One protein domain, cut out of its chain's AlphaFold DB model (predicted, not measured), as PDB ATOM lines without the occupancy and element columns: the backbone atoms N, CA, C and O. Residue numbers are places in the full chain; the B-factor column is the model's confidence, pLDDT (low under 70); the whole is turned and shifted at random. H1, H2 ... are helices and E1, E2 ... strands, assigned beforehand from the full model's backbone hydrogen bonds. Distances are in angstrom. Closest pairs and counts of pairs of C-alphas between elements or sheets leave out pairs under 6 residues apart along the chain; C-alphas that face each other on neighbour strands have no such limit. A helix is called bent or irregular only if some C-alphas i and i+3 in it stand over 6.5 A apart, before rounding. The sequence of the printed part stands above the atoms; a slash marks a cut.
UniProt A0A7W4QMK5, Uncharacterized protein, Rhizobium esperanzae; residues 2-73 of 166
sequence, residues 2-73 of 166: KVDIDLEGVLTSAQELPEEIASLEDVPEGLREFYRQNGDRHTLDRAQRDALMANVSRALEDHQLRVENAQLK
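What this domain is: This is residues 2 to 73 of the 166 residues of an uncharacterized protein of Rhizobium esperanzae (UniProt A0A7W4QMK5). A rod made of a long helix, H3, and, beyond the end where H3 begins, the small antiparallel hairpin E1-E2, which carries the length on; the short helix H1 packs along residues 49 to 60 of H3, and H2 lies just before the hairpin in the chain, near the start of H3. Residues 64 to 73 stick out. The printed 72 residues, in order H1 H2 E1 E2 H3, are mostly helix and loose, radius of gyration 15.6 A, spanning 57 by 23 by 15 A.

How they stand to each other: H1, residues 7 to 15, touches residues 49 to 60 of H3, residues 46 to 71, opposite ways at a shallow tilt of 24 degrees; look at C-alphas 11 and 53, the closest, 6.1 A apart. H2, residues 29 to 34, is only just irregular: C-alphas 30 and 33 are 6.7 A apart. In E1, residues 35 to 38, find N 36, 2.9 A from O 43 of E2, residues 41 to 44. Every O i to N i+4 pair is within hydrogen-bond range in H1 and H3; H2 has 0 of 2, but 2 of 3 O i to N i+3 pairs.

Where its parts are: Find C-alpha 7 at (-30.603, -10.953, 1.316), where H1 begins. H3 runs 36.9 A to C-alpha 71 at (-37.419, -30.609, 2.358).

The domain as a whole: The printed part has no cut. The link H1 to H2 is long. Mean pLDDT of the printed part is 75.3; 21 residues are under 70, among them residues 57 to 66.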
ATOM      1  N   LYS A   2     -20.949 -17.243  12.004       38.81
ATOM      2  CA  LYS A   2     -21.669 -17.248  10.726       38.81
ATOM      3  C   LYS A   2     -22.512 -15.974  10.709       38.81
ATOM      4  O   LYS A   2     -23.293 -15.781  11.632       38.81
ATOM      5  N   VAL A   3     -22.270 -15.084   9.752       45.75
ATOM      6  CA  VAL A   3     -23.087 -13.879   9.579       45.75
ATOM      7  C   VAL A   3     -24.297 -14.298   8.756       45.75
ATOM      8  O   VAL A   3     -24.119 -14.718   7.614       45.75
ATOM      9  N   ASP A   4     -25.495 -14.231   9.335       55.38
ATOM     10  CA  ASP A   4     -26.714 -14.243   8.529       55.38
ATOM     11  C   ASP A   4     -26.852 -12.863   7.888       55.38
ATOM     12  O   ASP A   4     -26.882 -11.839   8.572       55.38
ATOM     13  N   ILE A   5     -26.855 -12.853   6.559       64.31
ATOM     14  CA  ILE A   5     -27.050 -11.660   5.741       64.31
ATOM     15  C   ILE A   5     -28.494 -11.711   5.261       64.31
ATOM     16  O   ILE A   5     -28.879 -12.659   4.576       64.31
ATOM     17  N   ASP A   6     -29.275 -10.696   5.616       74.69
ATOM     18  CA  ASP A   6     -30.636 -10.527   5.116       74.69
ATOM     19  C   ASP A   6     -30.603 -10.132   3.631       74.69
ATOM     20  O   ASP A   6     -30.521  -8.958   3.266       74.69
ATOM     21  N   LEU A   7     -30.615 -11.142   2.763       71.38
ATOM     22  CA  LEU A   7     -30.603 -10.953   1.316       71.38
ATOM     23  C   LEU A   7     -31.918 -10.340   0.795       71.38
ATOM     24  O   LEU A   7     -31.889  -9.685  -0.246       71.38
ATOM     25  N   GLU A   8     -33.043 -10.496   1.502       71.12
ATOM     26  CA  GLU A   8     -34.326  -9.878   1.127       71.12
ATOM     27  C   GLU A   8     -34.318  -8.377   1.454       71.12
ATOM     28  O   GLU A   8     -34.662  -7.550   0.603       71.12
ATOM     29  N   GLY A   9     -33.821  -8.003   2.637       70.44
ATOM     30  CA  GLY A   9     -33.572  -6.615   3.025       70.44
ATOM     31  C   GLY A   9     -32.539  -5.922   2.132       70.44
ATOM     32  O   GLY A   9     -32.745  -4.772   1.739       70.44
ATOM     33  N   VAL A  10     -31.471  -6.622   1.721       73.50
ATOM     34  CA  VAL A  10     -30.492  -6.109   0.741       73.50
ATOM     35  C   VAL A  10     -31.121  -5.916  -0.642       73.50
ATOM     36  O   VAL A  10     -30.892  -4.877  -1.262       73.50
ATOM     37  N   LEU A  11     -31.932  -6.863  -1.130       68.88
ATOM     38  CA  LEU A  11     -32.612  -6.726  -2.424       68.88
ATOM     39  C   LEU A  11     -33.599  -5.551  -2.423       68.88
ATOM     40  O   LEU A  11     -33.613  -4.770  -3.372       68.88
ATOM     41  N   THR A  12     -34.373  -5.401  -1.346       73.44
ATOM     42  CA  THR A  12     -35.313  -4.283  -1.157       73.44
ATOM     43  C   THR A  12     -34.560  -2.951  -1.140       73.44
ATOM     44  O   THR A  12     -34.838  -2.068  -1.948       73.44
ATOM     45  N   SER A  13     -33.505  -2.854  -0.322       72.75
ATOM     46  CA  SER A  13     -32.651  -1.660  -0.229       72.75
ATOM     47  C   SER A  13     -32.010  -1.278  -1.571       72.75
ATOM     48  O   SER A  13     -31.868  -0.096  -1.865       72.75
ATOM     49  N   ALA A  14     -31.634  -2.261  -2.401       73.81
ATOM     50  CA  ALA A  14     -31.066  -2.034  -3.733       73.81
ATOM     51  C   ALA A  14     -32.103  -1.544  -4.765       73.81
ATOM     52  O   ALA A  14     -31.741  -0.810  -5.686       73.81
ATOM     53  N   GLN A  15     -33.376  -1.929  -4.615       76.00
ATOM     54  CA  GLN A  15     -34.488  -1.439  -5.441       76.00
ATOM     55  C   GLN A  15     -34.904  -0.010  -5.063       76.00
ATOM     56  O   GLN A  15     -35.263   0.772  -5.940       76.00
ATOM     57  N   GLU A  16     -34.819   0.340  -3.778       81.69
ATOM     58  CA  GLU A  16     -35.214   1.647  -3.233       81.69
ATOM     59  C   GLU A  16     -34.129   2.741  -3.354       81.69
ATOM     60  O   GLU A  16     -34.361   3.881  -2.946       81.69
ATOM     61  N   LEU A  17     -32.960   2.442  -3.942       79.81
ATOM     62  CA  LEU A  17     -31.893   3.432  -4.157       79.81
ATOM     63  C   LEU A  17     -32.377   4.609  -5.040       79.81
ATOM     64  O   LEU A  17     -32.723   4.388  -6.205       79.81
ATOM     65  N   PRO A  18     -32.367   5.863  -4.540       84.75
ATOM     66  CA  PRO A  18     -32.768   7.031  -5.323       84.75
ATOM     67  C   PRO A  18     -31.835   7.277  -6.516       84.75
ATOM     68  O   PRO A  18     -30.621   7.132  -6.420       84.75
ATOM     69  N   GLU A  19     -32.389   7.714  -7.648       86.12
ATOM     70  CA  GLU A  19     -31.599   7.868  -8.881       86.12
ATOM     71  C   GLU A  19     -30.583   9.021  -8.830       86.12
ATOM     72  O   GLU A  19     -29.549   8.961  -9.496       86.12
ATOM     73  N   GLU A  20     -30.859  10.062  -8.036       88.19
ATOM     74  CA  GLU A  20     -29.987  11.225  -7.865       88.19
ATOM     75  C   GLU A  20     -30.054  11.798  -6.441       88.19
ATOM     76  O   GLU A  20     -31.118  12.202  -5.967       88.19
ATOM     77  N   ILE A  21     -28.898  11.967  -5.803       87.75
ATOM     78  CA  ILE A  21     -28.745  12.508  -4.442       87.75
ATOM     79  C   ILE A  21     -27.880  13.778  -4.435       87.75
ATOM     80  O   ILE A  21     -27.126  14.034  -5.375       87.75
ATOM     81  N   ALA A  22     -28.009  14.590  -3.383       87.12
ATOM     82  CA  ALA A  22     -27.242  15.830  -3.208       87.12
ATOM     83  C   ALA A  22     -25.958  15.651  -2.371       87.12
ATOM     84  O   ALA A  22     -25.014  16.411  -2.541       87.12
ATOM     85  N   SER A  23     -25.911  14.646  -1.488       86.00
ATOM     86  CA  SER A  23     -24.746  14.302  -0.661       86.00
ATOM     87  C   SER A  23     -24.680  12.787  -0.454       86.00
ATOM     88  O   SER A  23     -25.706  12.107  -0.511       86.00
ATOM     89  N   LEU A  24     -23.478  12.264  -0.204       86.06
ATOM     90  CA  LEU A  24     -23.231  10.872   0.195       86.06
ATOM     91  C   LEU A  24     -23.248  10.671   1.720       86.06
ATOM     92  O   LEU A  24     -23.097   9.540   2.180       86.06
ATOM     93  N   GLU A  25     -23.403  11.736   2.509       83.88
ATOM     94  CA  GLU A  25     -23.354  11.679   3.978       83.88
ATOM     95  C   GLU A  25     -24.432  10.744   4.545       83.88
ATOM     96  O   GLU A  25     -24.090   9.810   5.272       83.88
ATOM     97  N   ASP A  26     -25.685  10.909   4.108       75.38
ATOM     98  CA  ASP A  26     -26.829  10.069   4.496       75.38
ATOM     99  C   ASP A  26     -26.819   8.661   3.861       75.38
ATOM    100  O   ASP A  26     -27.609   7.796   4.241       75.38
ATOM    101  N   VAL A  27     -25.933   8.399   2.891       75.12
ATOM    102  CA  VAL A  27     -25.821   7.089   2.233       75.12
ATOM    103  C   VAL A  27     -24.909   6.169   3.056       75.12
ATOM    104  O   VAL A  27     -23.761   6.545   3.317       75.12
ATOM    105  N   PRO A  28     -25.350   4.948   3.429       74.06
ATOM    106  CA  PRO A  28     -24.503   3.957   4.092       74.06
ATOM    107  C   PRO A  28     -23.230   3.655   3.294       74.06
ATOM    108  O   PRO A  28     -23.274   3.545   2.073       74.06
ATOM    109  N   GLU A  29     -22.097   3.484   3.977       73.38
ATOM    110  CA  GLU A  29     -20.767   3.441   3.348       73.38
ATOM    111  C   GLU A  29     -20.658   2.435   2.188       73.38
ATOM    112  O   GLU A  29     -20.246   2.812   1.092       73.38
ATOM    113  N   GLY A  30     -21.133   1.200   2.382       68.56
ATOM    114  CA  GLY A  30     -21.142   0.145   1.356       68.56
ATOM    115  C   GLY A  30     -22.113   0.359   0.183       68.56
ATOM    116  O   GLY A  30     -22.130  -0.452  -0.735       68.56
ATOM    117  N   LEU A  31     -22.918   1.427   0.196       71.69
ATOM    118  CA  LEU A  31     -23.791   1.833  -0.911       71.69
ATOM    119  C   LEU A  31     -23.262   3.077  -1.647       71.69
ATOM    120  O   LEU A  31     -23.757   3.403  -2.723       71.69
ATOM    121  N   ARG A  32     -22.232   3.759  -1.121       81.19
ATOM    122  CA  ARG A  32     -21.654   4.966  -1.744       81.19
ATOM    123  C   ARG A  32     -20.972   4.677  -3.081       81.19
ATOM    124  O   ARG A  32     -20.989   5.533  -3.957       81.19
ATOM    125  N   GLU A  33     -20.424   3.474  -3.266       81.38
ATOM    126  CA  GLU A  33     -19.784   3.064  -4.528       81.38
ATOM    127  C   GLU A  33     -20.749   2.997  -5.724       81.38
ATOM    128  O   GLU A  33     -20.309   3.108  -6.864       81.38
ATOM    129  N   PHE A  34     -22.059   2.885  -5.477       80.19
ATOM    130  CA  PHE A  34     -23.088   2.876  -6.520       80.19
ATOM    131  C   PHE A  34     -23.381   4.279  -7.072       80.19
ATOM    132  O   PHE A  34     -24.164   4.405  -8.008       80.19
ATOM    133  N   TYR A  35     -22.785   5.342  -6.524       85.00
ATOM    134  CA  TYR A  35     -23.090   6.726  -6.883       85.00
ATOM    135  C   TYR A  35     -21.882   7.444  -7.488       85.00
ATOM    136  O   TYR A  35     -20.841   7.612  -6.853       85.00
ATOM    137  N   ARG A  36     -22.043   7.950  -8.714       89.06
ATOM    138  CA  ARG A  36     -21.011   8.719  -9.424       89.06
ATOM    139  C   ARG A  36     -21.348  10.208  -9.383       89.06
ATOM    140  O   ARG A  36     -22.479  10.589  -9.670       89.06
ATOM    141  N   GLN A  37     -20.378  11.055  -9.037       90.19
ATOM    142  CA  GLN A  37     -20.579  12.506  -9.040       90.19
ATOM    143  C   GLN A  37     -20.685  13.038 -10.477       90.19
ATOM    144  O   GLN A  37     -19.772  12.851 -11.281       90.19
ATOM    145  N   ASN A  38     -21.777  13.741 -10.770       86.56
ATOM    146  CA  ASN A  38     -22.080  14.387 -12.043       86.56
ATOM    147  C   ASN A  38     -22.387  15.872 -11.780       86.56
ATOM    148  O   ASN A  38     -23.543  16.282 -11.672       86.56
ATOM    149  N   GLY A  39     -21.334  16.682 -11.630       87.19
ATOM    150  CA  GLY A  39     -21.457  18.080 -11.203       87.19
ATOM    151  C   GLY A  39     -21.857  18.188  -9.728       87.19
ATOM    152  O   GLY A  39     -21.220  17.578  -8.869       87.19
ATOM    153  N   ASP A  40     -22.916  18.947  -9.449       88.25
ATOM    154  CA  ASP A  40     -23.392  19.259  -8.090       88.25
ATOM    155  C   ASP A  40     -24.279  18.159  -7.467       88.25
ATOM    156  O   ASP A  40     -24.854  18.347  -6.395       88.25
ATOM    157  N   ARG A  41     -24.443  17.015  -8.144       90.88
ATOM    158  CA  ARG A  41     -25.229  15.862  -7.670       90.88
ATOM    159  C   ARG A  41     -24.476  14.561  -7.900       90.88
ATOM    160  O   ARG A  41     -23.591  14.487  -8.754       90.88
ATOM    161  N   HIS A  42     -24.865  13.510  -7.185       88.56
ATOM    162  CA  HIS A  42     -24.426  12.150  -7.487       88.56
ATOM    163  C   HIS A  42     -25.574  11.364  -8.124       88.56
ATOM    164  O   HIS A  42     -26.682  11.349  -7.589       88.56
ATOM    165  N   THR A  43     -25.307  10.707  -9.250       90.31
ATOM    166  CA  THR A  43     -26.269   9.864  -9.974       90.31
ATOM    167  C   THR A  43     -25.968   8.393  -9.716       90.31
ATOM    168  O   THR A  43     -24.802   7.989  -9.666       90.31
ATOM    169  N   LEU A  44     -27.018   7.589  -9.584       87.69
ATOM    170  CA  LEU A  44     -26.937   6.148  -9.391       87.69
ATOM    171  C   LEU A  44     -26.410   5.430 -10.647       87.69
ATOM    172  O   LEU A  44     -26.951   5.571 -11.748       87.69
ATOM    173  N   ASP A  45     -25.391   4.595 -10.473       87.81
ATOM    174  CA  ASP A  45     -24.934   3.632 -11.468       87.81
ATOM    175  C   ASP A  45     -25.948   2.487 -11.570       87.81
ATOM    176  O   ASP A  45     -25.870   1.464 -10.882       87.81
ATOM    177  N   ARG A  46     -26.931   2.678 -12.456       82.19
ATOM    178  CA  ARG A  46     -27.961   1.674 -12.738       82.19
ATOM    179  C   ARG A  46     -27.355   0.326 -13.150       82.19
ATOM    180  O   ARG A  46     -27.913  -0.693 -12.775       82.19
ATOM    181  N   ALA A  47     -26.213   0.283 -13.846       79.31
ATOM    182  CA  ALA A  47     -25.605  -0.984 -14.261       79.31
ATOM    183  C   ALA A  47     -24.998  -1.751 -13.073       79.31
ATOM    184  O   ALA A  47     -25.163  -2.968 -12.979       79.31
ATOM    185  N   GLN A  48     -24.352  -1.049 -12.135       76.56
ATOM    186  CA  GLN A  48     -23.846  -1.645 -10.893       76.56
ATOM    187  C   GLN A  48     -24.998  -2.096  -9.979       76.56
ATOM    188  O   GLN A  48     -24.957  -3.214  -9.459       76.56
ATOM    189  N   ARG A  49     -26.069  -1.292  -9.854       79.50
ATOM    190  CA  ARG A  49     -27.307  -1.686  -9.153       79.50
ATOM    191  C   ARG A  49     -27.930  -2.936  -9.774       79.50
ATOM    192  O   ARG A  49     -28.246  -3.877  -9.055       79.50
ATOM    193  N   ASP A  50     -28.111  -2.964 -11.091       75.94
ATOM    194  CA  ASP A  50     -28.789  -4.066 -11.780       75.94
ATOM    195  C   ASP A  50     -27.971  -5.365 -11.686       75.94
ATOM    196  O   ASP A  50     -28.539  -6.439 -11.480       75.94
ATOM    197  N   ALA A  51     -26.635  -5.271 -11.710       72.44
ATOM    198  CA  ALA A  51     -25.746  -6.393 -11.415       72.44
ATOM    199  C   ALA A  51     -25.867  -6.881  -9.955       72.44
ATOM    200  O   ALA A  51     -25.930  -8.092  -9.727       72.44
ATOM    201  N   LEU A  52     -25.949  -5.977  -8.968       74.94
ATOM    202  CA  LEU A  52     -26.213  -6.345  -7.570       74.94
ATOM    203  C   LEU A  52     -27.567  -7.054  -7.437       74.94
ATOM    204  O   LEU A  52     -27.620  -8.152  -6.887       74.94
ATOM    205  N   MET A  53     -28.645  -6.470  -7.966       75.12
ATOM    206  CA  MET A  53     -29.988  -7.051  -7.884       75.12
ATOM    207  C   MET A  53     -30.050  -8.433  -8.540       75.12
ATOM    208  O   MET A  53     -30.622  -9.348  -7.950       75.12
ATOM    209  N   ALA A  54     -29.428  -8.624  -9.710       68.19
ATOM    210  CA  ALA A  54     -29.367  -9.924 -10.377       68.19
ATOM    211  C   ALA A  54     -28.603 -10.972  -9.546       68.19
ATOM    212  O   ALA A  54     -29.064 -12.106  -9.403       68.19
ATOM    213  N   ASN A  55     -27.471 -10.589  -8.947       69.88
ATOM    214  CA  ASN A  55     -26.673 -11.472  -8.093       69.88
ATOM    215  C   ASN A  55     -27.400 -11.839  -6.788       69.88
ATOM    216  O   ASN A  55     -27.389 -13.003  -6.393       69.88
ATOM    217  N   VAL A  56     -28.056 -10.876  -6.131       70.06
ATOM    218  CA  VAL A  56     -28.812 -11.106  -4.888       70.06
ATOM    219  C   VAL A  56     -30.078 -11.924  -5.159       70.06
ATOM    220  O   VAL A  56     -30.352 -12.862  -4.415       70.06
ATOM    221  N   SER A  57     -30.798 -11.652  -6.254       66.00
ATOM    222  CA  SER A  57     -31.966 -12.449  -6.664       66.00
ATOM    223  C   SER A  57     -31.569 -13.900  -6.938       66.00
ATOM    224  O   SER A  57     -32.178 -14.807  -6.379       66.00
ATOM    225  N   ARG A  58     -30.478 -14.136  -7.683       66.50
ATOM    226  CA  ARG A  58     -29.936 -15.488  -7.889       66.50
ATOM    227  C   ARG A  58     -29.510 -16.147  -6.573       66.50
ATOM    228  O   ARG A  58     -29.762 -17.328  -6.382       66.50
ATOM    229  N   ALA A  59     -28.891 -15.410  -5.650       69.19
ATOM    230  CA  ALA A  59     -28.478 -15.958  -4.356       69.19
ATOM    231  C   ALA A  59     -29.674 -16.349  -3.462       69.19
ATOM    232  O   ALA A  59     -29.600 -17.363  -2.760       69.19
ATOM    233  N   LEU A  60     -30.766 -15.574  -3.509       66.69
ATOM    234  CA  LEU A  60     -32.052 -15.883  -2.877       66.69
ATOM    235  C   LEU A  60     -32.709 -17.108  -3.517       66.69
ATOM    236  O   LEU A  60     -33.100 -18.025  -2.798       66.69
ATOM    237  N   GLU A  61     -32.765 -17.165  -4.850       66.50
ATOM    238  CA  GLU A  61     -33.224 -18.337  -5.598       66.50
ATOM    239  C   GLU A  61     -32.409 -19.569  -5.197       66.50
ATOM    240  O   GLU A  61     -32.971 -20.502  -4.638       66.50
ATOM    241  N   ASP A  62     -31.081 -19.553  -5.335       65.44
ATOM    242  CA  ASP A  62     -30.194 -20.647  -4.924       65.44
ATOM    243  C   ASP A  62     -30.399 -21.054  -3.458       65.44
ATOM    244  O   ASP A  62     -30.267 -22.233  -3.116       65.44
ATOM    245  N   HIS A  63     -30.668 -20.111  -2.548       69.19
ATOM    246  CA  HIS A  63     -30.979 -20.426  -1.151       69.19
ATOM    247  C   HIS A  63     -32.324 -21.153  -1.024       69.19
ATOM    248  O   HIS A  63     -32.371 -22.239  -0.442       69.19
ATOM    249  N   GLN A  64     -33.389 -20.606  -1.611       68.50
ATOM    250  CA  GLN A  64     -34.724 -21.200  -1.607       68.50
ATOM    251  C   GLN A  64     -34.717 -22.588  -2.265       68.50
ATOM    252  O   GLN A  64     -35.225 -23.542  -1.679       68.50
ATOM    253  N   LEU A  65     -34.048 -22.735  -3.414       65.81
ATOM    254  CA  LEU A  65     -33.790 -24.010  -4.085       65.81
ATOM    255  C   LEU A  65     -33.135 -25.007  -3.119       65.81
ATOM    256  O   LEU A  65     -33.606 -26.133  -2.984       65.81
ATOM    257  N   ARG A  66     -32.082 -24.612  -2.386       66.88
ATOM    258  CA  ARG A  66     -31.421 -25.480  -1.389       66.88
ATOM    259  C   ARG A  66     -32.337 -25.860  -0.219       66.88
ATOM    260  O   ARG A  66     -32.244 -26.996   0.244       66.88
ATOM    261  N   VAL A  67     -33.219 -24.969   0.232       71.19
ATOM    262  CA  VAL A  67     -34.201 -25.246   1.298       71.19
ATOM    263  C   VAL A  67     -35.296 -26.203   0.813       71.19
ATOM    264  O   VAL A  67     -35.539 -27.219   1.466       71.19
ATOM    265  N   GLU A  68     -35.907 -25.961  -0.349       69.44
ATOM    266  CA  GLU A  68     -36.912 -26.865  -0.936       69.44
ATOM    267  C   GLU A  68     -36.298 -28.241  -1.261       69.44
ATOM    268  O   GLU A  68     -36.864 -29.280  -0.917       69.44
ATOM    269  N   ASN A  69     -35.077 -28.270  -1.806       66.62
ATOM    270  CA  ASN A  69     -34.320 -29.500  -2.062       66.62
ATOM    271  C   ASN A  69     -33.939 -30.256  -0.773       66.62
ATOM    272  O   ASN A  69     -33.760 -31.476  -0.813       66.62
ATOM    273  N   ALA A  70     -33.807 -29.573   0.371       71.00
ATOM    274  CA  ALA A  70     -33.638 -30.220   1.672       71.00
ATOM    275  C   ALA A  70     -34.964 -30.805   2.186       71.00
ATOM    276  O   ALA A  70     -34.977 -31.938   2.662       71.00
ATOM    277  N   GLN A  71     -36.085 -30.097   2.015       71.06
ATOM    278  CA  GLN A  71     -37.419 -30.609   2.358       71.06
ATOM    279  C   GLN A  71     -37.797 -31.847   1.525       71.06
ATOM    280  O   GLN A  71     -38.390 -32.779   2.062       71.06
ATOM    281  N   LEU A  72     -37.385 -31.922   0.254       69.69
ATOM    282  CA  LEU A  72     -37.555 -33.097  -0.619       69.69
ATOM    283  C   LEU A  72     -36.675 -34.314  -0.246       69.69
ATOM    284  O   LEU A  72     -36.796 -35.383  -0.855       69.69
ATOM    285  N   LYS A  73     -35.784 -34.192   0.749       71.00
ATOM    286  CA  LYS A  73     -35.088 -35.348   1.346       71.00
ATOM    287  C   LYS A  73     -35.894 -36.014   2.460       71.00
ATOM    288  O   LYS A  73     -35.588 -37.154   2.791       71.00
TER     289      LYS A  73